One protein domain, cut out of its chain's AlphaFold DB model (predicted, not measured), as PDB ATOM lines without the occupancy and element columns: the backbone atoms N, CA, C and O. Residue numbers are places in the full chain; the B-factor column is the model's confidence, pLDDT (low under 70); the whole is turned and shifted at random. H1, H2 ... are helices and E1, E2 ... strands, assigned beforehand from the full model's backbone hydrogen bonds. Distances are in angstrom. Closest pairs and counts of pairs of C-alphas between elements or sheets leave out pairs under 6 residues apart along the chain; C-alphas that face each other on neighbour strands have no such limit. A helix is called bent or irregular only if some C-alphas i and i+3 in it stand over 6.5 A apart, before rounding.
ATOM      1  N   GLY A 333     166.185 124.112 162.028       87.38
ATOM      2  CA  GLY A 333     167.027 123.810 163.188       87.38
ATOM      3  C   GLY A 333     168.517 123.628 162.883       87.38
ATOM      4  O   GLY A 333     169.342 123.932 163.743       87.38
ATOM      5  N   SER A 334     168.885 123.182 161.679       89.69
ATOM      6  CA  SER A 334     170.279 123.115 161.219       89.69
ATOM      7  C   SER A 334     170.400 123.439 159.728       89.69
ATOM      8  O   SER A 334     169.398 123.457 159.007       89.69
ATOM      9  N   LYS A 335     171.628 123.706 159.267       86.50
ATOM     10  CA  LYS A 335     171.908 123.991 157.853       86.50
ATOM     11  C   LYS A 335     171.597 122.778 156.975       86.50
ATOM     12  O   LYS A 335     170.951 122.923 155.948       86.50
ATOM     13  N   GLU A 336     171.970 121.590 157.434       87.88
ATOM     14  CA  GLU A 336     171.797 120.322 156.721       87.88
ATOM     15  C   GLU A 336     170.311 119.988 156.545       87.88
ATOM     16  O   GLU A 336     169.879 119.571 155.474       87.88
ATOM     17  N   LYS A 337     169.502 120.219 157.588       90.88
ATOM     18  CA  LYS A 337     168.048 120.021 157.517       90.88
ATOM     19  C   LYS A 337     167.378 121.024 156.579       90.88
ATOM     20  O   LYS A 337     166.464 120.643 155.856       90.88
ATOM     21  N   ALA A 338     167.830 122.279 156.583       88.62
ATOM     22  CA  ALA A 338     167.319 123.307 155.679       88.62
ATOM     23  C   ALA A 338     167.654 122.997 154.210       88.62
ATOM     24  O   ALA A 338     166.788 123.097 153.345       88.62
ATOM     25  N   GLU A 339     168.885 122.561 153.948       86.44
ATOM     26  CA  GLU A 339     169.350 122.139 152.624       86.44
ATOM     27  C   GLU A 339     168.566 120.923 152.114       86.44
ATOM     28  O   GLU A 339     168.064 120.937 150.994       86.44
ATOM     29  N   SER A 340     168.377 119.904 152.961       89.19
ATOM     30  CA  SER A 340     167.606 118.706 152.616       89.19
ATOM     31  C   SER A 340     166.128 119.007 152.345       89.19
ATOM     32  O   SER A 340     165.573 118.476 151.380       89.19
ATOM     33  N   PHE A 341     165.499 119.872 153.150       91.25
ATOM     34  CA  PHE A 341     164.123 120.321 152.919       91.25
ATOM     35  C   PHE A 341     163.990 121.029 151.567       91.25
ATOM     36  O   PHE A 341     163.136 120.652 150.761       91.25
ATOM     37  N   PHE A 342     164.875 121.994 151.291       89.81
ATOM     38  CA  PHE A 342     164.882 122.721 150.025       89.81
ATOM     39  C   PHE A 342     165.092 121.784 148.835       89.81
ATOM     40  O   PHE A 342     164.302 121.820 147.898       89.81
ATOM     41  N   LEU A 343     166.117 120.926 148.878       87.62
ATOM     42  CA  LEU A 343     166.419 119.978 147.804       87.62
ATOM     43  C   LEU A 343     165.238 119.065 147.513       87.62
ATOM     44  O   LEU A 343     164.781 118.992 146.380       87.62
ATOM     45  N   THR A 344     164.706 118.412 148.544       91.69
ATOM     46  CA  THR A 344     163.616 117.444 148.380       91.69
ATOM     47  C   THR A 344     162.377 118.109 147.784       91.69
ATOM     48  O   THR A 344     161.782 117.585 146.840       91.69
ATOM     49  N   GLY A 345     162.000 119.281 148.305       93.44
ATOM     50  CA  GLY A 345     160.828 120.000 147.822       93.44
ATOM     51  C   GLY A 345     161.025 120.607 146.434       93.44
ATOM     52  O   GLY A 345     160.137 120.509 145.589       93.44
ATOM     53  N   MET A 346     162.209 121.155 146.149       93.06
ATOM     54  CA  MET A 346     162.536 121.699 144.832       93.06
ATOM     55  C   MET A 346     162.594 120.600 143.771       93.06
ATOM     56  O   MET A 346     161.997 120.762 142.709       93.06
ATOM     57  N   THR A 347     163.228 119.458 144.059       93.31
ATOM     58  CA  THR A 347     163.238 118.295 143.159       93.31
ATOM     59  C   THR A 347     161.814 117.838 142.870       93.31
ATOM     60  O   THR A 347     161.470 117.605 141.716       93.31
ATOM     61  N   ARG A 348     160.942 117.781 143.884       95.19
ATOM     62  CA  ARG A 348     159.535 117.409 143.691       95.19
ATOM     63  C   ARG A 348     158.771 118.416 142.827       95.19
ATOM     64  O   ARG A 348     158.049 117.999 141.926       95.19
ATOM     65  N   ALA A 349     158.933 119.715 143.072       95.06
ATOM     66  CA  ALA A 349     158.305 120.759 142.262       95.06
ATOM     67  C   ALA A 349     158.791 120.711 140.804       95.06
ATOM     68  O   ALA A 349     157.984 120.724 139.878       95.06
ATOM     69  N   MET A 350     160.100 120.570 140.588       95.19
ATOM     70  CA  MET A 350     160.669 120.440 139.247       95.19
ATOM     71  C   MET A 350     160.219 119.150 138.560       95.19
ATOM     72  O   MET A 350     159.942 119.174 137.365       95.19
ATOM     73  N   HIS A 351     160.073 118.048 139.299       94.81
ATOM     74  CA  HIS A 351     159.585 116.784 138.747       94.81
ATOM     75  C   HIS A 351     158.150 116.922 138.244       94.81
ATOM     76  O   HIS A 351     157.843 116.472 137.144       94.81
ATOM     77  N   ARG A 352     157.285 117.629 138.990       95.12
ATOM     78  CA  ARG A 352     155.928 117.950 138.520       95.12
ATOM     79  C   ARG A 352     155.950 118.693 137.193       95.12
ATOM     80  O   ARG A 352     155.212 118.323 136.287       95.12
ATOM     81  N   LEU A 353     156.817 119.693 137.055       95.56
ATOM     82  CA  LEU A 353     156.949 120.422 135.794       95.56
ATOM     83  C   LEU A 353     157.497 119.534 134.669       95.56
ATOM     84  O   LEU A 353     157.031 119.646 133.540       95.56
ATOM     85  N   ALA A 354     158.454 118.649 134.959       93.69
ATOM     86  CA  ALA A 354     159.038 117.744 133.969       93.69
ATOM     87  C   ALA A 354     158.035 116.712 133.436       93.69
ATOM     88  O   ALA A 354     158.120 116.334 132.269       93.69
ATOM     89  N   GLU A 355     157.099 116.263 134.276       93.44
ATOM     90  CA  GLU A 355     156.021 115.344 133.895       93.44
ATOM     91  C   GLU A 355     154.884 116.039 133.140       93.44
ATOM     92  O   GLU A 355     154.307 115.453 132.228       93.44
ATOM     93  N   GLN A 356     154.534 117.261 133.548       95.38
ATOM     94  CA  GLN A 356     153.296 117.914 133.121       95.38
ATOM     95  C   GLN A 356     153.476 118.865 131.937       95.38
ATOM     96  O   GLN A 356     152.547 119.018 131.148       95.38
ATOM     97  N   ALA A 357     154.638 119.511 131.798       95.81
ATOM     98  CA  ALA A 357     154.842 120.506 130.751       95.81
ATOM     99  C   ALA A 357     154.692 119.907 129.344       95.81
ATOM    100  O   ALA A 357     155.040 118.754 129.081       95.81
ATOM    101  N   HIS A 358     154.212 120.721 128.405       95.69
ATOM    102  CA  HIS A 358     154.006 120.290 127.029       95.69
ATOM    103  C   HIS A 358     155.335 119.860 126.370       95.69
ATOM    104  O   HIS A 358     156.230 120.694 126.215       95.69
ATOM    105  N   PRO A 359     155.469 118.621 125.859       91.44
ATOM    106  CA  PRO A 359     156.764 118.069 125.437       91.44
ATOM    107  C   PRO A 359     157.388 118.775 124.221       91.44
ATOM    108  O   PRO A 359     158.605 118.743 124.031       91.44
ATOM    109  N   ALA A 360     156.576 119.431 123.383       93.88
ATOM    110  CA  ALA A 360     157.079 120.181 122.224       93.88
ATOM    111  C   ALA A 360     157.878 121.443 122.610       93.88
ATOM    112  O   ALA A 360     158.790 121.848 121.881       93.88
ATOM    113  N   PHE A 361     157.580 122.052 123.761       94.69
ATOM    114  CA  PHE A 361     158.163 123.326 124.178       94.69
ATOM    115  C   PHE A 361     159.122 123.118 125.355       94.69
ATOM    116  O   PHE A 361     158.902 122.239 126.183       94.69
ATOM    117  N   PRO A 362     160.224 123.880 125.437       94.31
ATOM    118  CA  PRO A 362     161.077 123.824 126.611       94.31
ATOM    119  C   PRO A 362     160.395 124.487 127.813       94.31
ATOM    120  O   PRO A 362     159.610 125.422 127.659       94.31
ATOM    121  N   VAL A 363     160.775 124.047 129.009       96.19
ATOM    122  CA  VAL A 363     160.504 124.758 130.259       96.19
ATOM    123  C   VAL A 363     161.615 125.778 130.472       96.19
ATOM    124  O   VAL A 363     162.796 125.425 130.425       96.19
ATOM    125  N   THR A 364     161.262 127.039 130.707       95.12
ATOM    126  CA  THR A 364     162.245 128.090 130.999       95.12
ATOM    127  C   THR A 364     162.267 128.408 132.484       95.12
ATOM    128  O   THR A 364     161.239 128.776 133.055       95.12
ATOM    129  N   ILE A 365     163.439 128.286 133.105       92.44
ATOM    130  CA  ILE A 365     163.613 128.526 134.538       92.44
ATOM    131  C   ILE A 365     164.564 129.696 134.750       92.44
ATOM    132  O   ILE A 365     165.729 129.639 134.361       92.44
ATOM    133  N   TYR A 366     164.061 130.757 135.366       87.88
ATOM    134  CA  TYR A 366     164.826 131.951 135.689       87.88
ATOM    135  C   TYR A 366     165.628 131.685 136.956       87.88
ATOM    136  O   TYR A 366     165.115 131.142 137.930       87.88
ATOM    137  N   TYR A 367     166.909 132.033 136.940       73.19
ATOM    138  CA  TYR A 367     167.738 131.933 138.127       73.19
ATOM    139  C   TYR A 367     168.840 132.990 138.099       73.19
ATOM    140  O   TYR A 367     169.611 133.112 137.143       73.19
ATOM    141  N   ALA A 368     168.919 133.770 139.171       60.94
ATOM    142  CA  ALA A 368     169.901 134.828 139.345       60.94
ATOM    143  C   ALA A 368     170.745 134.511 140.581       60.94
ATOM    144  O   ALA A 368     170.359 134.818 141.707       60.94
ATOM    145  N   PHE A 369     171.897 133.868 140.386       58.12
ATOM    146  CA  PHE A 369     172.829 133.628 141.484       58.12
ATOM    147  C   PHE A 369     174.257 133.885 141.046       58.12
ATOM    148  O   PHE A 369     174.690 133.433 139.988       58.12
ATOM    149  N   LYS A 370     174.987 134.611 141.888       50.50
ATOM    150  CA  LYS A 370     176.396 134.899 141.680       50.50
ATOM    151  C   LYS A 370     177.207 133.655 141.984       50.50
ATOM    152  O   LYS A 370     177.210 133.182 143.115       50.50
ATOM    153  N   GLN A 371     177.943 133.155 140.991       45.22
ATOM    154  CA  GLN A 371     178.898 132.058 141.183       45.22
ATOM    155  C   GLN A 371     179.984 132.407 142.228       45.22
ATOM    156  O   GLN A 371     180.611 131.513 142.788       45.22
ATOM    157  N   ALA A 372     180.168 133.697 142.530       40.19
ATOM    158  CA  ALA A 372     181.169 134.219 143.451       40.19
ATOM    159  C   ALA A 372     180.554 135.036 144.603       40.19
ATOM    160  O   ALA A 372     180.535 136.262 144.552       40.19
ATOM    161  N   GLU A 373     180.082 134.384 145.668       36.31
ATOM    162  CA  GLU A 373     180.039 135.022 146.993       36.31
ATOM    163  C   GLU A 373     180.009 133.987 148.130       36.31
ATOM    164  O   GLU A 373     178.965 133.635 148.668       36.31
ATOM    165  N   SER A 374     181.187 133.470 148.493       33.75
ATOM    166  CA  SER A 374     181.717 133.471 149.870       33.75
ATOM    167  C   SER A 374     183.032 132.686 149.933       33.75
ATOM    168  O   SER A 374     183.057 131.471 149.772       33.75
ATOM    169  N   ASN A 382     180.125 127.208 147.114       53.00
ATOM    170  CA  ASN A 382     178.979 127.542 146.278       53.00
ATOM    171  C   ASN A 382     177.970 126.388 146.381       53.00
ATOM    172  O   ASN A 382     178.072 125.434 145.623       53.00
ATOM    173  N   THR A 383     177.102 126.422 147.406       59.75
ATOM    174  CA  THR A 383     176.157 125.333 147.749       59.75
ATOM    175  C   THR A 383     174.723 125.589 147.282       59.75
ATOM    176  O   THR A 383     173.862 124.759 147.527       59.75
ATOM    177  N   GLY A 384     174.406 126.758 146.715       65.94
ATOM    178  CA  GLY A 384     173.037 127.081 146.282       65.94
ATOM    179  C   GLY A 384     172.770 126.674 144.833       65.94
ATOM    180  O   GLY A 384     171.790 125.993 144.537       65.94
ATOM    181  N   TRP A 385     173.671 127.073 143.929       73.56
ATOM    182  CA  TRP A 385     173.533 126.862 142.484       73.56
ATOM    183  C   TRP A 385     173.683 125.391 142.072       73.56
ATOM    184  O   TRP A 385     172.885 124.881 141.291       73.56
ATOM    185  N   ASP A 386     174.689 124.693 142.596       77.12
ATOM    186  CA  ASP A 386     174.916 123.273 142.308       77.12
ATOM    187  C   ASP A 386     173.790 122.387 142.857       77.12
ATOM    188  O   ASP A 386     173.343 121.476 142.166       77.12
ATOM    189  N   THR A 387     173.292 122.709 144.049       77.62
ATOM    190  CA  THR A 387     172.130 122.104 144.716       77.62
ATOM    191  C   THR A 387     170.855 122.291 143.900       77.62
ATOM    192  O   THR A 387     170.126 121.332 143.656       77.62
ATOM    193  N   PHE A 388     170.600 123.504 143.403       83.50
ATOM    194  CA  PHE A 388     169.450 123.761 142.540       83.50
ATOM    195  C   PHE A 388     169.551 123.025 141.194       83.50
ATOM    196  O   PHE A 388     168.602 122.357 140.784       83.50
ATOM    197  N   LEU A 389     170.706 123.092 140.517       85.88
ATOM    198  CA  LEU A 389     170.920 122.354 139.271       85.88
ATOM    199  C   LEU A 389     170.791 120.840 139.477       85.88
ATOM    200  O   LEU A 389     170.217 120.164 138.625       85.88
ATOM    201  N   ALA A 390     171.280 120.311 140.602       85.06
ATOM    202  CA  ALA A 390     171.078 118.916 140.974       85.06
ATOM    203  C   ALA A 390     169.588 118.588 141.089       85.06
ATOM    204  O   ALA A 390     169.152 117.643 140.441       85.06
ATOM    205  N   ALA A 391     168.795 119.411 141.781       87.50
ATOM    206  CA  ALA A 391     167.351 119.208 141.887       87.50
ATOM    207  C   ALA A 391     166.645 119.191 140.518       87.50
ATOM    208  O   ALA A 391     165.819 118.319 140.257       87.50
ATOM    209  N   VAL A 392     167.004 120.104 139.606       90.94
ATOM    210  CA  VAL A 392     166.459 120.151 138.233       90.94
ATOM    211  C   VAL A 392     166.835 118.895 137.431       90.94
ATOM    212  O   VAL A 392     166.003 118.322 136.727       90.94
ATOM    213  N   ILE A 393     168.085 118.444 137.543       89.31
ATOM    214  CA  ILE A 393     168.607 117.270 136.830       89.31
ATOM    215  C   ILE A 393     168.013 115.974 137.399       89.31
ATOM    216  O   ILE A 393     167.658 115.079 136.630       89.31
ATOM    217  N   GLU A 394     167.896 115.856 138.718       89.19
ATOM    218  CA  GLU A 394     167.287 114.713 139.408       89.19
ATOM    219  C   GLU A 394     165.783 114.623 139.145       89.19
ATOM    220  O   GLU A 394     165.252 113.523 139.007       89.19
ATOM    221  N   ALA A 395     165.116 115.767 138.979       91.00
ATOM    222  CA  ALA A 395     163.713 115.856 138.592       91.00
ATOM    223  C   ALA A 395     163.407 115.333 137.176       91.00
ATOM    224  O   ALA A 395     162.241 115.218 136.812       91.00
ATOM    225  N   GLY A 396     164.428 115.019 136.370       91.00
ATOM    226  CA  GLY A 396     164.255 114.466 135.026       91.00
ATOM    227  C   GLY A 396     164.403 115.481 133.893       91.00
ATOM    228  O   GLY A 396     164.184 115.124 132.735       91.00
ATOM    229  N   PHE A 397     164.827 116.717 134.169       93.56
ATOM    230  CA  PHE A 397     165.182 117.656 133.106       93.56
ATOM    231  C   PHE A 397     166.604 117.423 132.579       93.56
ATOM    232  O   PHE A 397     167.539 117.103 133.314       93.56
ATOM    233  N   ALA A 398     166.783 117.623 131.281       92.38
ATOM    234  CA  ALA A 398     168.051 117.934 130.650       92.38
ATOM    235  C   ALA A 398     168.111 119.439 130.367       92.38
ATOM    236  O   ALA A 398     167.134 120.045 129.920       92.38
ATOM    237  N   ILE A 399     169.266 120.044 130.618       91.19
ATOM    238  CA  ILE A 399     169.521 121.448 130.305       91.19
ATOM    239  C   ILE A 399     169.961 121.486 128.851       91.19
ATOM    240  O   ILE A 399     170.948 120.873 128.490       91.19
ATOM    241  N   SER A 400     169.220 122.180 128.001       86.62
ATOM    242  CA  SER A 400     169.523 122.290 126.567       86.62
ATOM    243  C   SER A 400     170.193 123.613 126.193       86.62
ATOM    244  O   SER A 400     170.740 123.737 125.102       86.62
ATOM    245  N   GLY A 401     170.190 124.591 127.102       81.88
ATOM    246  CA  GLY A 401     170.875 125.864 126.920       81.88
ATOM    247  C   GLY A 401     170.664 126.823 128.087       81.88
ATOM    248  O   GLY A 401     169.890 126.557 129.009       81.88
ATOM    249  N   THR A 402     171.351 127.958 128.019       81.38
ATOM    250  CA  THR A 402     171.222 129.100 128.929       81.38
ATOM    251  C   THR A 402     171.080 130.373 128.119       81.38
ATOM    252  O   THR A 402     171.715 130.533 127.078       81.38
ATOM    253  N   TRP A 403     170.257 131.289 128.612       80.38
ATOM    254  CA  TRP A 403     170.069 132.601 128.012       80.38
ATOM    255  C   TRP A 403     170.404 133.647 129.068       80.38
ATOM    256  O   TRP A 403     169.667 133.774 130.049       80.38
ATOM    257  N   PRO A 404     171.529 134.363 128.929       73.81
ATOM    258  CA  PRO A 404     171.809 135.501 129.788       73.81
ATOM    259  C   PRO A 404     170.803 136.614 129.482       73.81
ATOM    260  O   PRO A 404     170.564 136.964 128.326       73.81
ATOM    261  N   MET A 405     170.205 137.168 130.528       75.06
ATOM    262  CA  MET A 405     169.191 138.209 130.441       75.06
ATOM    263  C   MET A 405     169.570 139.357 131.367       75.06
ATOM    264  O   MET A 405     169.713 139.170 132.573       75.06
ATOM    265  N   ARG A 406     169.674 140.567 130.816       69.44
ATOM    266  CA  ARG A 406     169.885 141.779 131.614       69.44
ATOM    267  C   ARG A 406     168.595 142.128 132.349       69.44
ATOM    268  O   ARG A 406     167.610 142.505 131.723       69.44
ATOM    269  N   THR A 407     168.609 141.989 133.667       65.00
ATOM    270  CA  THR A 407     167.446 142.235 134.536       65.00
ATOM    271  C   THR A 407     167.564 143.523 135.342       65.00
ATOM    272  O   THR A 407     166.595 143.947 135.968       65.00
ATOM    273  N   GLU A 408     168.728 144.174 135.312       57.84
ATOM    274  CA  GLU A 408     169.032 145.327 136.154       57.84
ATOM    275  C   GLU A 408     168.955 146.666 135.414       57.84
ATOM    276  O   GLU A 408     169.408 146.812 134.279       57.84
ATOM    277  N   LEU A 409     168.407 147.682 136.091       49.19
ATOM    278  CA  LEU A 409     168.421 149.063 135.609       49.19
ATOM    279  C   LEU A 409     169.858 149.611 135.653       49.19
ATOM    280  O   LEU A 409     170.530 149.507 136.680       49.19
ATOM    281  N   GLY A 410     170.300 150.289 134.587       42.41
ATOM    282  CA  GLY A 410     171.657 150.858 134.481       42.41
ATOM    283  C   GLY A 410     172.032 151.889 135.560       42.41
ATOM    284  O   GLY A 410     173.189 152.270 135.676       42.41
ATOM    285  N   ASN A 411     171.074 152.329 136.385       41.94
ATOM    286  CA  ASN A 411     171.252 153.293 137.474       41.94
ATOM    287  C   ASN A 411     171.270 152.659 138.884       41.94
ATOM    288  O   ASN A 411     171.149 153.382 139.882       41.94
ATOM    289  N   ARG A 412     171.395 151.327 139.015       38.22
ATOM    290  CA  ARG A 412     171.404 150.674 140.335       38.22
ATOM    291  C   ARG A 412     172.633 151.086 141.156       38.22
ATOM    292  O   ARG A 412     173.777 150.952 140.737       38.22
ATOM    293  N   MET A 413     172.383 151.488 142.403       33.34
ATOM    294  CA  MET A 413     173.369 151.953 143.394       33.34
ATOM    295  C   MET A 413     174.479 150.941 143.766       33.34
ATOM    296  O   MET A 413     175.404 151.311 144.481       33.34
ATOM    297  N   ILE A 414     174.396 149.686 143.311       36.56
ATOM    298  CA  ILE A 414     175.399 148.629 143.549       36.56
ATOM    299  C   ILE A 414     176.399 148.525 142.370       36.56
ATOM    300  O   ILE A 414     177.418 147.856 142.478       36.56
ATOM    301  N   GLY A 415     176.190 149.260 141.271       32.19
ATOM    302  CA  GLY A 415     177.152 149.336 140.160       32.19
ATOM    303  C   GLY A 415     178.355 150.257 140.409       32.19
ATOM    304  O   GLY A 415     179.338 150.196 139.680       32.19
ATOM    305  N   SER A 416     178.331 151.101 141.447       30.73
ATOM    306  CA  SER A 416     179.464 151.986 141.758       30.73
ATOM    307  C   SER A 416     180.528 151.240 142.569       30.73
ATOM    308  O   SER A 416     180.587 151.365 143.792       30.73
ATOM    309  N   GLY A 417     181.378 150.480 141.876       39.69
ATOM    310  CA  GLY A 417     182.605 149.895 142.431       39.69
ATOM    311  C   GLY A 417     182.509 148.441 142.904       39.69
ATOM    312  O   GLY A 417     183.420 147.979 143.589       39.69
ATOM    313  N   THR A 418     181.447 147.708 142.554       39.38
ATOM    314  CA  THR A 418     181.405 146.247 142.726       39.38
ATOM    315  C   THR A 418     181.042 145.553 141.421       39.38
ATOM    316  O   THR A 418     180.086 145.948 140.761       39.38
ATOM    317  N   ASN A 419     181.802 144.503 141.089       43.91
ATOM    318  CA  ASN A 419     181.612 143.589 139.960       43.91
ATOM    319  C   ASN A 419     180.360 142.710 140.201       43.91
ATOM    320  O   ASN A 419     180.443 141.516 140.494       43.91
ATOM    321  N   ALA A 420     179.192 143.351 140.278       45.69
ATOM    322  CA  ALA A 420     177.908 142.689 140.454       45.69
ATOM    323  C   ALA A 420     177.419 142.196 139.088       45.69
ATOM    324  O   ALA A 420     177.492 142.941 138.114       45.69
ATOM    325  N   LEU A 421     176.920 140.956 139.033       52.16
ATOM    326  CA  LEU A 421     176.273 140.411 137.839       52.16
ATOM    327  C   LEU A 421     175.244 141.398 137.304       52.16
ATOM    328  O   LEU A 421     174.339 141.817 138.028       52.16
ATOM    329  N   ALA A 422     175.395 141.750 136.031       50.31
ATOM    330  CA  ALA A 422     174.430 142.573 135.316       50.31
ATOM    331  C   ALA A 422     173.253 141.735 134.780       50.31
ATOM    332  O   ALA A 422     172.260 142.299 134.308       50.31
ATOM    333  N   SER A 423     173.365 140.401 134.853       58.25
ATOM    334  CA  SER A 423     172.504 139.464 134.136       58.25
ATOM    335  C   SER A 423     171.982 138.332 135.033       58.25
ATOM    336  O   SER A 423     172.742 137.683 135.752       58.25
ATOM    337  N   SER A 424     170.680 138.056 134.954       70.88
ATOM    338  CA  SER A 424     170.091 136.772 135.356       70.88
ATOM    339  C   SER A 424     170.313 135.739 134.247       70.88
ATOM    340  O   SER A 424     170.577 136.105 133.101       70.88
ATOM    341  N   ILE A 425     170.169 134.446 134.544       77.00
ATOM    342  CA  ILE A 425     170.205 133.393 133.521       77.00
ATOM    343  C   ILE A 425     168.862 132.688 133.457       77.00
ATOM    344  O   ILE A 425     168.292 132.316 134.478       77.00
ATOM    345  N   VAL A 426     168.385 132.461 132.239       87.69
ATOM    346  CA  VAL A 426     167.262 131.568 131.972       87.69
ATOM    347  C   VAL A 426     167.815 130.219 131.525       87.69
ATOM    348  O   VAL A 426     168.496 130.123 130.504       87.69
ATOM    349  N   LEU A 427     167.544 129.170 132.297       89.00
ATOM    350  CA  LEU A 427     167.817 127.785 131.930       89.00
ATOM    351  C   LEU A 427     166.728 127.297 130.977       89.00
ATOM    352  O   LEU A 427     165.540 127.453 131.259       89.00
ATOM    353  N   VAL A 428     167.130 126.684 129.866       92.19
ATOM    354  CA  VAL A 428     166.209 126.055 128.913       92.19
ATOM    355  C   VAL A 428     166.222 124.560 129.152       92.19
ATOM    356  O   VAL A 428     167.150 123.856 128.745       92.19
ATOM    357  N   CYS A 429     165.183 124.074 129.810       93.81
ATOM    358  CA  CYS A 429     165.054 122.697 130.246       93.81
ATOM    359  C   CYS A 429     164.116 121.924 129.318       93.81
ATOM    360  O   CYS A 429     163.076 122.419 128.887       93.81
ATOM    361  N   ARG A 430     164.476 120.681 129.012       92.88
ATOM    362  CA  ARG A 430     163.620 119.720 128.305       92.88
ATOM    363  C   ARG A 430     163.580 118.430 129.094       92.88
ATOM    364  O   ARG A 430     164.541 118.121 129.790       92.88
ATOM    365  N   GLN A 431     162.496 117.674 128.995       91.12
ATOM    366  CA  GLN A 431     162.457 116.352 129.608       91.12
ATOM    367  C   GLN A 431     163.599 115.496 129.044       91.12
ATOM    368  O   GLN A 431     163.830 115.463 127.830       91.12
ATOM    369  N   ARG A 432     164.360 114.848 129.927       88.50
ATOM    370  CA  ARG A 432     165.458 113.976 129.512       88.50
ATOM    371  C   ARG A 432     164.885 112.739 128.832       88.50
ATOM    372  O   ARG A 432     163.919 112.148 129.306       88.50
ATOM    373  N   LEU A 433     165.516 112.324 127.737       84.50
ATOM    374  CA  LEU A 433     165.133 111.101 127.041       84.50
ATOM    375  C   LEU A 433     165.333 109.887 127.954       84.50
ATOM    376  O   LEU A 433     166.421 109.687 128.494       84.50
ATOM    377  N   ALA A 434     164.315 109.031 128.056       81.56
ATOM    378  CA  ALA A 434     164.409 107.765 128.787       81.56
ATOM    379  C   ALA A 434     165.503 106.833 128.226       81.56
ATOM    380  O   ALA A 434     166.033 105.986 128.937       81.56
ATOM    381  N   THR A 435     165.866 107.015 126.953       86.19
ATOM    382  CA  THR A 435     166.897 106.253 126.234       86.19
ATOM    383  C   THR A 435     168.278 106.916 126.262       86.19
ATOM    384  O   THR A 435     169.145 106.545 125.470       86.19
ATOM    385  N   ALA A 436     168.497 107.929 127.107       87.75
ATOM    386  CA  ALA A 436     169.789 108.600 127.212       87.75
ATOM    387  C   ALA A 436     170.902 107.609 127.604       87.75
ATOM    388  O   ALA A 436     170.762 106.833 128.549       87.75
ATOM    389  N   ALA A 437     172.026 107.643 126.886       92.25
ATOM    390  CA  ALA A 437     173.155 106.758 127.151       92.25
ATOM    391  C   ALA A 437     173.919 107.170 128.421       92.25
ATOM    392  O   ALA A 437     173.906 108.333 128.828       92.25
ATOM    393  N   THR A 438     174.627 106.220 129.026       93.62
ATOM    394  CA  THR A 438     175.640 106.502 130.054       93.62
ATOM    395  C   THR A 438     176.965 106.825 129.371       93.62
ATOM    396  O   THR A 438     177.309 106.179 128.383       93.62
ATOM    397  N   ALA A 439     177.713 107.786 129.906       95.44
ATOM    398  CA  ALA A 439     179.056 108.124 129.441       95.44
ATOM    399  C   ALA A 439     180.090 107.967 130.558       95.44
ATOM    400  O   ALA A 439     179.784 108.037 131.748       95.44
ATOM    401  N   THR A 440     181.344 107.790 130.176       96.44
ATOM    402  CA  THR A 440     182.503 107.881 131.063       96.44
ATOM    403  C   THR A 440     182.948 109.337 131.220       96.44
ATOM    404  O   THR A 440     182.698 110.186 130.359       96.44
ATOM    405  N   ARG A 441     183.702 109.635 132.286       95.06
ATOM    406  CA  ARG A 441     184.357 110.943 132.478       95.06
ATOM    407  C   ARG A 441     185.145 111.386 131.244       95.06
ATOM    408  O   ARG A 441     185.155 112.566 130.910       95.06
ATOM    409  N   ARG A 442     185.826 110.443 130.584       94.75
ATOM    410  CA  ARG A 442     186.666 110.717 129.414       94.75
ATOM    411  C   ARG A 442     185.830 111.143 128.209       94.75
ATOM    412  O   ARG A 442     186.192 112.115 127.558       94.75
ATOM    413  N   GLU A 443     184.728 110.448 127.941       96.31
ATOM    414  CA  GLU A 443     183.796 110.808 126.864       96.31
ATOM    415  C   GLU A 443     183.148 112.167 127.126       96.31
ATOM    416  O   GLU A 443     183.101 113.001 126.227       96.31
ATOM    417  N   PHE A 444     182.745 112.430 128.373       95.69
ATOM    418  CA  PHE A 444     182.202 113.728 128.768       95.69
ATOM    419  C   PHE A 444     183.191 114.877 128.514       95.69
ATOM    420  O   PHE A 444     182.839 115.860 127.866       95.69
ATOM    421  N   VAL A 445     184.444 114.749 128.967       95.38
ATOM    422  CA  VAL A 445     185.475 115.782 128.752       95.38
ATOM    423  C   VAL A 445     185.820 115.939 127.268       95.38
ATOM    424  O   VAL A 445     186.024 117.059 126.806       95.38
ATOM    425  N   ALA A 446     185.852 114.847 126.499       95.94
ATOM    426  CA  ALA A 446     186.088 114.911 125.057       95.94
ATOM    427  C   ALA A 446     184.964 115.663 124.321       95.94
ATOM    428  O   ALA A 446     185.245 116.513 123.472       95.94
ATOM    429  N   ALA A 447     183.704 115.404 124.684       95.38
ATOM    430  CA  ALA A 447     182.557 116.129 124.148       95.38
ATOM    431  C   ALA A 447     182.605 117.619 124.529       95.38
ATOM    432  O   ALA A 447     182.432 118.476 123.664       95.38
ATOM    433  N   LEU A 448     182.942 117.945 125.787       94.75
ATOM    434  CA  LEU A 448     183.128 119.334 126.224       94.75
ATOM    435  C   LEU A 448     184.188 120.065 125.392       94.75
ATOM    436  O   LEU A 448     183.917 121.157 124.903       94.75
ATOM    437  N   ARG A 449     185.369 119.465 125.199       94.25
ATOM    438  CA  ARG A 449     186.457 120.074 124.411       94.25
ATOM    439  C   ARG A 449     186.087 120.291 122.946       94.25
ATOM    440  O   ARG A 449     186.613 121.197 122.317       94.25
ATOM    441  N   THR A 450     185.172 119.485 122.415       93.69
ATOM    442  CA  THR A 450     184.703 119.614 121.031       93.69
ATOM    443  C   THR A 450     183.645 120.714 120.891       93.69
ATOM    444  O   THR A 450     183.676 121.499 119.947       93.69
ATOM    445  N   GLU A 451     182.694 120.786 121.823       92.38
ATOM    446  CA  GLU A 451     181.493 121.618 121.667       92.38
ATOM    447  C   GLU A 451     181.600 122.995 122.339       92.38
ATOM    448  O   GLU A 451     181.069 123.982 121.819       92.38
ATOM    449  N   LEU A 452     182.294 123.088 123.479       90.44
ATOM    450  CA  LEU A 452     182.366 124.318 124.270       90.44
ATOM    451  C   LEU A 452     183.061 125.480 123.538       90.44
ATOM    452  O   LEU A 452     182.528 126.588 123.627       90.44
ATOM    453  N   PRO A 453     184.152 125.285 122.762       90.19
ATOM    454  CA  PRO A 453     184.763 126.375 121.993       90.19
ATOM    455  C   PRO A 453     183.800 127.017 120.983       90.19
ATOM    456  O   PRO A 453     183.740 128.240 120.858       90.19
ATOM    457  N   THR A 454     182.978 126.207 120.307       90.00
ATOM    458  CA  THR A 454     181.978 126.715 119.349       90.00
ATOM    459  C   THR A 454     180.891 127.516 120.065       90.00
ATOM    460  O   THR A 454     180.514 128.604 119.625       90.00
ATOM    461  N   ALA A 455     180.401 127.008 121.200       88.31
ATOM    462  CA  ALA A 455     179.411 127.712 122.008       88.31
ATOM    463  C   ALA A 455     179.964 129.028 122.581       88.31
ATOM    464  O   ALA A 455     179.270 130.045 122.574       88.31
ATOM    465  N   LEU A 456     181.224 129.027 123.018       87.31
ATOM    466  CA  LEU A 456     181.926 130.205 123.513       87.31
ATOM    467  C   LEU A 456     182.030 131.293 122.438       87.31
ATOM    468  O   LEU A 456     181.669 132.439 122.702       87.31
ATOM    469  N   ALA A 457     182.417 130.926 121.214       85.75
ATOM    470  CA  ALA A 457     182.464 131.860 120.092       85.75
ATOM    471  C   ALA A 457     181.084 132.482 119.800       85.75
ATOM    472  O   ALA A 457     180.984 133.674 119.509       85.75
ATOM    473  N   HIS A 458     179.994 131.712 119.919       87.31
ATOM    474  CA  HIS A 458     178.635 132.252 119.793       87.31
ATOM    475  C   HIS A 458     178.283 133.239 120.916       87.31
ATOM    476  O   HIS A 458     177.718 134.295 120.630       87.31
ATOM    477  N   LEU A 459     178.646 132.945 122.169       85.69
ATOM    478  CA  LEU A 459     178.431 133.855 123.302       85.69
ATOM    479  C   LEU A 459     179.238 135.158 123.150       85.69
ATOM    480  O   LEU A 459     178.701 136.245 123.370       85.69
ATOM    481  N   GLN A 460     180.494 135.071 122.705       86.31
ATOM    482  CA  GLN A 460     181.333 136.239 122.412       86.31
ATOM    483  C   GLN A 460     180.727 137.075 121.272       86.31
ATOM    484  O   GLN A 460     180.561 138.289 121.407       86.31
ATOM    485  N   ARG A 461     180.286 136.455 120.168       84.44
ATOM    486  CA  ARG A 461     179.568 137.153 119.076       84.44
ATOM    487  C   ARG A 461     178.258 137.800 119.534       84.44
ATOM    488  O   ARG A 461     177.936 138.888 119.072       84.44
ATOM    489  N   GLY A 462     177.547 137.179 120.476       82.88
ATOM    490  CA  GLY A 462     176.358 137.743 121.126       82.88
ATOM    491  C   GLY A 462     176.641 138.915 122.076       82.88
ATOM    492  O   GLY A 462     175.710 139.455 122.665       82.88
ATOM    493  N   ASN A 463     177.910 139.310 122.233       83.25
ATOM    494  CA  ASN A 463     178.368 140.385 123.113       83.25
ATOM    495  C   ASN A 463     177.949 140.194 124.581       83.25
ATOM    496  O   ASN A 463     177.575 141.145 125.279       83.25
ATOM    497  N   ILE A 464     178.022 138.947 125.057       82.06
ATOM    498  CA  ILE A 464     177.909 138.649 126.485       82.06
ATOM    499  C   ILE A 464     179.112 139.264 127.198       82.06
ATOM    500  O   ILE A 464     180.241 139.119 126.737       82.06
ATOM    501  N   ALA A 465     178.874 139.989 128.292       79.38
ATOM    502  CA  ALA A 465     179.941 140.653 129.029       79.38
ATOM    503  C   ALA A 465     180.903 139.617 129.647       79.38
ATOM    504  O   ALA A 465     180.441 138.551 130.063       79.38
ATOM    505  N   PRO A 466     182.213 139.904 129.763       81.12
ATOM    506  CA  PRO A 466     183.177 138.975 130.353       81.12
ATOM    507  C   PRO A 466     182.789 138.491 131.757       81.12
ATOM    508  O   PRO A 466     182.924 137.302 132.041       81.12
ATOM    509  N   VAL A 467     182.219 139.372 132.591       74.75
ATOM    510  CA  VAL A 467     181.707 139.015 133.931       74.75
ATOM    511  C   VAL A 467     180.610 137.949 133.903       74.75
ATOM    512  O   VAL A 467     180.530 137.128 134.814       74.75
ATOM    513  N   ASP A 468     179.810 137.915 132.837       74.81
ATOM    514  CA  ASP A 468     178.689 136.988 132.679       74.81
ATOM    515  C   ASP A 468     179.079 135.744 131.859       74.81
ATOM    516  O   ASP A 468     178.325 134.770 131.814       74.81
ATOM    517  N   LEU A 469     180.247 135.747 131.201       79.88
ATOM    518  CA  LEU A 469     180.637 134.732 130.222       79.88
ATOM    519  C   LEU A 469     180.787 133.342 130.848       79.88
ATOM    520  O   LEU A 469     180.256 132.375 130.306       79.88
ATOM    521  N   ALA A 470     181.468 133.243 131.993       76.19
ATOM    522  CA  ALA A 470     181.637 131.973 132.698       76.19
ATOM    523  C   ALA A 470     180.281 131.367 133.074       76.19
ATOM    524  O   ALA A 470     180.039 130.182 132.858       76.19
ATOM    525  N   GLN A 471     179.357 132.208 133.541       74.44
ATOM    526  CA  GLN A 471     178.023 131.775 133.928       74.44
ATOM    527  C   GLN A 471     177.165 131.406 132.707       74.44
ATOM    528  O   GLN A 471     176.441 130.410 132.736       74.44
ATOM    529  N   ALA A 472     177.279 132.150 131.605       79.19
ATOM    530  CA  ALA A 472     176.614 131.825 130.348       79.19
ATOM    531  C   ALA A 472     177.128 130.498 129.759       79.19
ATOM    532  O   ALA A 472     176.322 129.689 129.301       79.19
ATOM    533  N   ALA A 473     178.434 130.228 129.849       81.44
ATOM    534  CA  ALA A 473     179.070 129.000 129.367       81.44
ATOM    535  C   ALA A 473     178.670 127.737 130.158       81.44
ATOM    536  O   ALA A 473     178.791 126.624 129.635       81.44
ATOM    537  N   ILE A 474     178.118 127.884 131.372       80.25
ATOM    538  CA  ILE A 474     177.563 126.756 132.140       80.25
ATOM    539  C   ILE A 474     176.471 126.042 131.349       80.25
ATOM    540  O   ILE A 474     176.412 124.819 131.405       80.25
ATOM    541  N   GLY A 475     175.614 126.753 130.610       83.62
ATOM    542  CA  GLY A 475     174.518 126.119 129.872       83.62
ATOM    543  C   GLY A 475     174.989 125.155 128.799       83.62
ATOM    544  O   GLY A 475     174.604 123.991 128.864       83.62
ATOM    545  N   PRO A 476     175.844 125.583 127.852       87.94
ATOM    546  CA  PRO A 476     176.466 124.679 126.893       87.94
ATOM    547  C   PRO A 476     177.176 123.497 127.564       87.94
ATOM    548  O   PRO A 476     176.950 122.350 127.182       87.94
ATOM    549  N   GLY A 477     177.958 123.742 128.623       90.31
ATOM    550  CA  GLY A 477     178.625 122.665 129.360       90.31
ATOM    551  C   GLY A 477     177.646 121.682 130.016       90.31
ATOM    552  O   GLY A 477     177.818 120.463 129.939       90.31
ATOM    553  N   MET A 478     176.570 122.193 130.614       90.44
ATOM    554  CA  MET A 478     175.511 121.389 131.219       90.44
ATOM    555  C   MET A 478     174.648 120.677 130.183       90.44
ATOM    556  O   MET A 478     174.146 119.593 130.468       90.44
ATOM    557  N   ALA A 479     174.526 121.204 128.971       90.69
ATOM    558  CA  ALA A 479     173.894 120.499 127.863       90.69
ATOM    559  C   ALA A 479     174.703 119.292 127.397       90.69
ATOM    560  O   ALA A 479     174.133 118.271 126.998       90.69
ATOM    561  N   VAL A 480     176.030 119.349 127.503       92.75
ATOM    562  CA  VAL A 480     176.873 118.162 127.323       92.75
ATOM    563  C   VAL A 480     176.693 117.183 128.483       92.75
ATOM    564  O   VAL A 480     176.540 115.992 128.252       92.75
ATOM    565  N   TYR A 481     176.658 117.652 129.730       93.19
ATOM    566  CA  TYR A 481     176.531 116.759 130.888       93.19
ATOM    567  C   TYR A 481     175.162 116.055 130.956       93.19
ATOM    568  O   TYR A 481     175.084 114.842 131.143       93.19
ATOM    569  N   THR A 482     174.075 116.805 130.772       92.69
ATOM    570  CA  THR A 482     172.699 116.337 131.022       92.69
ATOM    571  C   THR A 482     172.050 115.594 129.854       92.69
ATOM    572  O   THR A 482     170.958 115.047 130.022       92.69
ATOM    573  N   ARG A 483     172.708 115.521 128.686       90.69
ATOM    574  CA  ARG A 483     172.262 114.640 127.588       90.69
ATOM    575  C   ARG A 483     172.467 113.162 127.914       90.69
ATOM    576  O   ARG A 483     171.794 112.314 127.335       90.69
ATOM    577  N   TYR A 484     173.406 112.861 128.809       91.62
ATOM    578  CA  TYR A 484     173.661 111.511 129.287       91.62
ATOM    579  C   TYR A 484     172.741 111.189 130.465       91.62
ATOM    580  O   TYR A 484     172.401 112.059 131.270       91.62
ATOM    581  N   ALA A 485     172.357 109.920 130.603       89.31
ATOM    582  CA  ALA A 485     171.621 109.464 131.778       89.31
ATOM    583  C   ALA A 485     172.470 109.649 133.042       89.31
ATOM    584  O   ALA A 485     171.979 110.169 134.046       89.31
ATOM    585  N   LYS A 486     173.746 109.243 132.971       91.12
ATOM    586  CA  LYS A 486     174.774 109.422 134.005       91.12
ATOM    587  C   LYS A 486     176.147 109.564 133.344       91.12
ATOM    588  O   LYS A 486     176.394 108.963 132.300       91.12
ATOM    589  N   VAL A 487     177.044 110.305 133.991       94.75
ATOM    590  CA  VAL A 487     178.479 110.307 133.672       94.75
ATOM    591  C   VAL A 487     179.216 109.611 134.809       94.75
ATOM    592  O   VAL A 487     179.047 110.016 135.956       94.75
ATOM    593  N   LEU A 488     179.994 108.570 134.517       96.00
ATOM    594  CA  LEU A 488     180.674 107.745 135.521       96.00
ATOM    595  C   LEU A 488     182.172 108.068 135.609       96.00
ATOM    596  O   LEU A 488     182.825 108.310 134.588       96.00
ATOM    597  N   ASP A 489     182.715 108.072 136.824       93.12
ATOM    598  CA  ASP A 489     184.158 108.118 137.075       93.12
ATOM    599  C   ASP A 489     184.835 106.751 136.846       93.12
ATOM    600  O   ASP A 489     184.221 105.810 136.334       93.12
ATOM    601  N   ALA A 490     186.136 106.660 137.146       90.06
ATOM    602  CA  ALA A 490     186.919 105.443 136.920       90.06
ATOM    603  C   ALA A 490     186.476 104.287 137.835       90.06
ATOM    604  O   ALA A 490     186.634 103.120 137.481       90.06
ATOM    605  N   GLU A 491     185.880 104.619 138.977       91.19
ATOM    606  CA  GLU A 491     185.335 103.701 139.970       91.19
ATOM    607  C   GLU A 491     183.879 103.299 139.660       91.19
ATOM    608  O   GLU A 491     183.274 102.525 140.404       91.19
ATOM    609  N   GLY A 492     183.301 103.804 138.563       89.88
ATOM    610  CA  GLY A 492     181.925 103.525 138.147       89.88
ATOM    611  C   GLY A 492     180.864 104.313 138.922       89.88
ATOM    612  O   GLY A 492     179.670 104.023 138.800       89.88
ATOM    613  N   LYS A 493     181.261 105.314 139.713       93.62
ATOM    614  CA  LYS A 493     180.352 106.168 140.477       93.62
ATOM    615  C   LYS A 493     179.897 107.366 139.628       93.62
ATOM    616  O   LYS A 493     180.686 107.936 138.875       93.62
ATOM    617  N   PRO A 494     178.623 107.795 139.738       93.19
ATOM    618  CA  PRO A 494     178.156 108.996 139.058       93.19
ATOM    619  C   PRO A 494     178.905 110.252 139.515       93.19
ATOM    620  O   PRO A 494     178.983 110.543 140.712       93.19
ATOM    621  N   ILE A 495     179.399 111.027 138.552       93.50
ATOM    622  CA  ILE A 495     179.985 112.347 138.782       93.50
ATOM    623  C   ILE A 495     178.863 113.302 139.201       93.50
ATOM    624  O   ILE A 495     177.922 113.472 138.424       93.50
ATOM    625  N   PRO A 496     178.936 113.953 140.375       91.06
ATOM    626  CA  PRO A 496     177.923 114.913 140.808       91.06
ATOM    627  C   PRO A 496     177.989 116.218 140.001       91.06
ATOM    628  O   PRO A 496     179.042 116.582 139.473       91.06
ATOM    629  N   VAL A 497     176.889 116.980 139.989       88.62
ATOM    630  CA  VAL A 497     176.774 118.275 139.283       88.62
ATOM    631  C   VAL A 497     177.917 119.229 139.629       88.62
ATOM    632  O   VAL A 497     178.496 119.842 138.736       88.62
ATOM    633  N   ARG A 498     178.311 119.305 140.906       86.00
ATOM    634  CA  ARG A 498     179.454 120.119 141.349       86.00
ATOM    635  C   ARG A 498     180.748 119.748 140.623       86.00
ATOM    636  O   ARG A 498     181.456 120.625 140.142       86.00
ATOM    637  N   ALA A 499     181.054 118.457 140.527       89.19
ATOM    638  CA  ALA A 499     182.257 117.996 139.844       89.19
ATOM    639  C   ALA A 499     182.167 118.230 138.326       89.19
ATOM    640  O   ALA A 499     183.165 118.595 137.710       89.19
ATOM    641  N   ALA A 500     180.976 118.099 137.732       90.94
ATOM    642  CA  ALA A 500     180.748 118.452 136.332       90.94
ATOM    643  C   ALA A 500     180.972 119.953 136.066       90.94
ATOM    644  O   ALA A 500     181.662 120.292 135.109       90.94
ATOM    645  N   LEU A 501     180.479 120.848 136.935       87.50
ATOM    646  CA  LEU A 501     180.743 122.295 136.856       87.50
ATOM    647  C   LEU A 501     182.241 122.604 136.905       87.50
ATOM    648  O   LEU A 501     182.714 123.441 136.141       87.50
ATOM    649  N   THR A 502     183.002 121.928 137.769       87.69
ATOM    650  CA  THR A 502     184.462 122.092 137.813       87.69
ATOM    651  C   THR A 502     185.106 121.712 136.481       87.69
ATOM    652  O   THR A 502     185.934 122.464 135.979       87.69
ATOM    653  N   LEU A 503     184.699 120.590 135.876       91.06
ATOM    654  CA  LEU A 503     185.215 120.161 134.569       91.06
ATOM    655  C   LEU A 503     184.830 121.138 133.449       91.06
ATOM    656  O   LEU A 503     185.658 121.437 132.597       91.06
ATOM    657  N   ILE A 504     183.605 121.671 133.466       89.56
ATOM    658  CA  ILE A 504     183.145 122.675 132.496       89.56
ATOM    659  C   ILE A 504     183.991 123.947 132.595       89.56
ATOM    660  O   ILE A 504     184.464 124.430 131.573       89.56
ATOM    661  N   ASN A 505     184.220 124.461 133.808       85.00
ATOM    662  CA  ASN A 505     185.059 125.646 134.009       85.00
ATOM    663  C   ASN A 505     186.514 125.392 133.580       85.00
ATOM    664  O   ASN A 505     187.117 126.250 132.949       85.00
ATOM    665  N   GLN A 506     187.059 124.200 133.850       87.25
ATOM    666  CA  GLN A 506     188.399 123.827 133.382       87.25
ATOM    667  C   GLN A 506     188.497 123.840 131.852       87.25
ATOM    668  O   GLN A 506     189.426 124.426 131.309       87.25
ATOM    669  N   VAL A 507     187.534 123.234 131.150       90.19
ATOM    670  CA  VAL A 507     187.531 123.222 129.678       90.19
ATOM    671  C   VAL A 507     187.261 124.618 129.103       90.19
ATOM    672  O   VAL A 507     187.812 124.961 128.062       90.19
ATOM    673  N   LEU A 508     186.455 125.443 129.775       86.38
ATOM    674  CA  LEU A 508     186.259 126.845 129.400       86.38
ATOM    675  C   LEU A 508     187.580 127.624 129.459       86.38
ATOM    676  O   LEU A 508     187.912 128.343 128.518       86.38
ATOM    677  N   ASP A 509     188.330 127.462 130.549       82.25
ATOM    678  CA  ASP A 509     189.638 128.096 130.722       82.25
ATOM    679  C   ASP A 509     190.648 127.608 129.672       82.25
ATOM    680  O   ASP A 509     191.410 128.422 129.145       82.25
ATOM    681  N   GLU A 510     190.638 126.308 129.347       86.56
ATOM    682  CA  GLU A 510     191.438 125.722 128.260       86.56
ATOM    683  C   GLU A 510     191.076 126.359 126.907       86.56
ATOM    684  O   GLU A 510     191.963 126.854 126.216       86.56
ATOM    685  N   ALA A 511     189.787 126.439 126.563       86.12
ATOM    686  CA  ALA A 511     189.320 127.006 125.295       86.12
ATOM    687  C   ALA A 511     189.680 128.495 125.140       86.12
ATOM    688  O   ALA A 511     190.111 128.928 124.073       86.12
ATOM    689  N   LEU A 512     189.551 129.284 126.214       81.88
ATOM    690  CA  LEU A 512     189.977 130.689 126.229       81.88
ATOM    691  C   LEU A 512     191.502 130.842 126.142       81.88
ATOM    692  O   LEU A 512     191.987 131.857 125.649       81.88
ATOM    693  N   ALA A 513     192.266 129.877 126.659       80.38
ATOM    694  CA  ALA A 513     193.721 129.879 126.552       80.38
ATOM    695  C   ALA A 513     194.200 129.447 125.156       80.38
ATOM    696  O   ALA A 513     195.207 129.961 124.685       80.38
ATOM    697  N   GLU A 514     193.490 128.551 124.468       80.75
ATOM    698  CA  GLU A 514     193.812 128.161 123.088       80.75
ATOM    699  C   GLU A 514     193.669 129.334 122.103       80.75
ATOM    700  O   GLU A 514     194.501 129.463 121.203       80.75
ATOM    701  N   GLN A 515     192.720 130.253 122.343       74.69
ATOM    702  CA  GLN A 515     192.603 131.524 121.602       74.69
ATOM    703  C   GLN A 515     193.871 132.395 121.701       74.69
ATOM    704  O   GLN A 515     194.086 133.263 120.860       74.69
ATOM    705  N   GLU A 516     194.765 132.160 122.677       76.94
ATOM    706  CA  GLU A 516     196.036 132.891 122.743       76.94
ATOM    707  C   GLU A 516     196.920 132.661 121.514       76.94
ATOM    708  O   GLU A 516     197.759 133.510 121.214       76.94
TER     709      GLU A 516
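AT A GLANCE: This is residues 333 to 374 and 382 to 516 of the 680 residues of an uncharacterized protein of Candidatus Accumulibacter sp. BA-93 (UniProt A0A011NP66). A twisted sheet of three strands has H4 lying along its edge strand E2, and the bent helix H3 and the long helix H5 pack on H4 away from the sheet. H2 lies over the same face of the sheet as H4, and H1 crosses H2, with residues 333 to 338 sticking out at its start; residues 413 to 418 stick out of the loop between E2 and E3. The 177 printed residues include five named helices and three named strands in the order H1 E1 H2 E2 E3 H3 H4 H5; the sheet, E1 E3 E2, is antiparallel and the class is mixed. The whole is compact, with a radius of gyration of the C-alphas of 16.8 A and spans of 46 by 45 by 37 A.

HOW THE PARTS SIT: H1, residues 335 to 356, touches H2, residues 385 to 394, with residues 343 to 351 alone; the closest C-alphas are those of Thr 347 and Ala 391, 4.4 A apart, at a steep tilt of 43 degrees. E1, residues 363 to 367, is the antiparallel neighbour of E3, residues 423 to 431, with N 365 and O 427 within hydrogen-bond range at 2.9 A. E3 forms a hairpin with E2, residues 397 to 406, where N 403 and O 426 are 2.8 A apart. H4, residues 466 to 482, runs along E2, at 3 degrees on the local plane and a height over the sheet of 7.9 A. H1, H2 and H4 on this sheet make two layers, helices on one face of a sheet. H3, residues 441 to 461, was assigned as one helix by its hydrogen bonds but is bent: C-alphas 450 and 453 are 6.8 A apart, between arms H3a and H3b. H3b and H4 form a helical hairpin, with C-alphas 455 and 476 closest at 6.5 A. H5, residues 497 to 516, is the hub, touching three other helices; with residues 500 to 508 alone it touches H4, C-alphas 477 and 504 being closest at 5.5 A, at a steep tilt of 57 degrees. H1 and H5 are apart. Every O i to N i+4 pair is within hydrogen-bond range in H1, H2, H3a and H3b, against 9 of 13 in H4 and 15 of 16 in H5.

IN THESE COORDINATES: H1 begins at C-alpha 335 (171.908, 123.991, 157.853) and is 31.5 A long. E2, 24.6 A long, bends by 67 degrees at residue 400; E3 measures 25.6 A. H4 is 25.0 A long and irregular, with C-alphas 467 and 470 7.1 A apart. H5, 29.3 A long, ends at C-alpha 516 (196.036, 132.891, 122.743).

THE WHOLE: The C-alphas of Asn 411 and Glu 491 are the farthest apart, at 51.6 A. Residues 375 to 381 are not printed, and C-alphas 374 and 382 are 7.5 A apart across this cut. The links E2 to E3 and H4 to H5 are long. The pLDDT is under 70 in residues 368 to 374, 382 to 384 and 406 to 423.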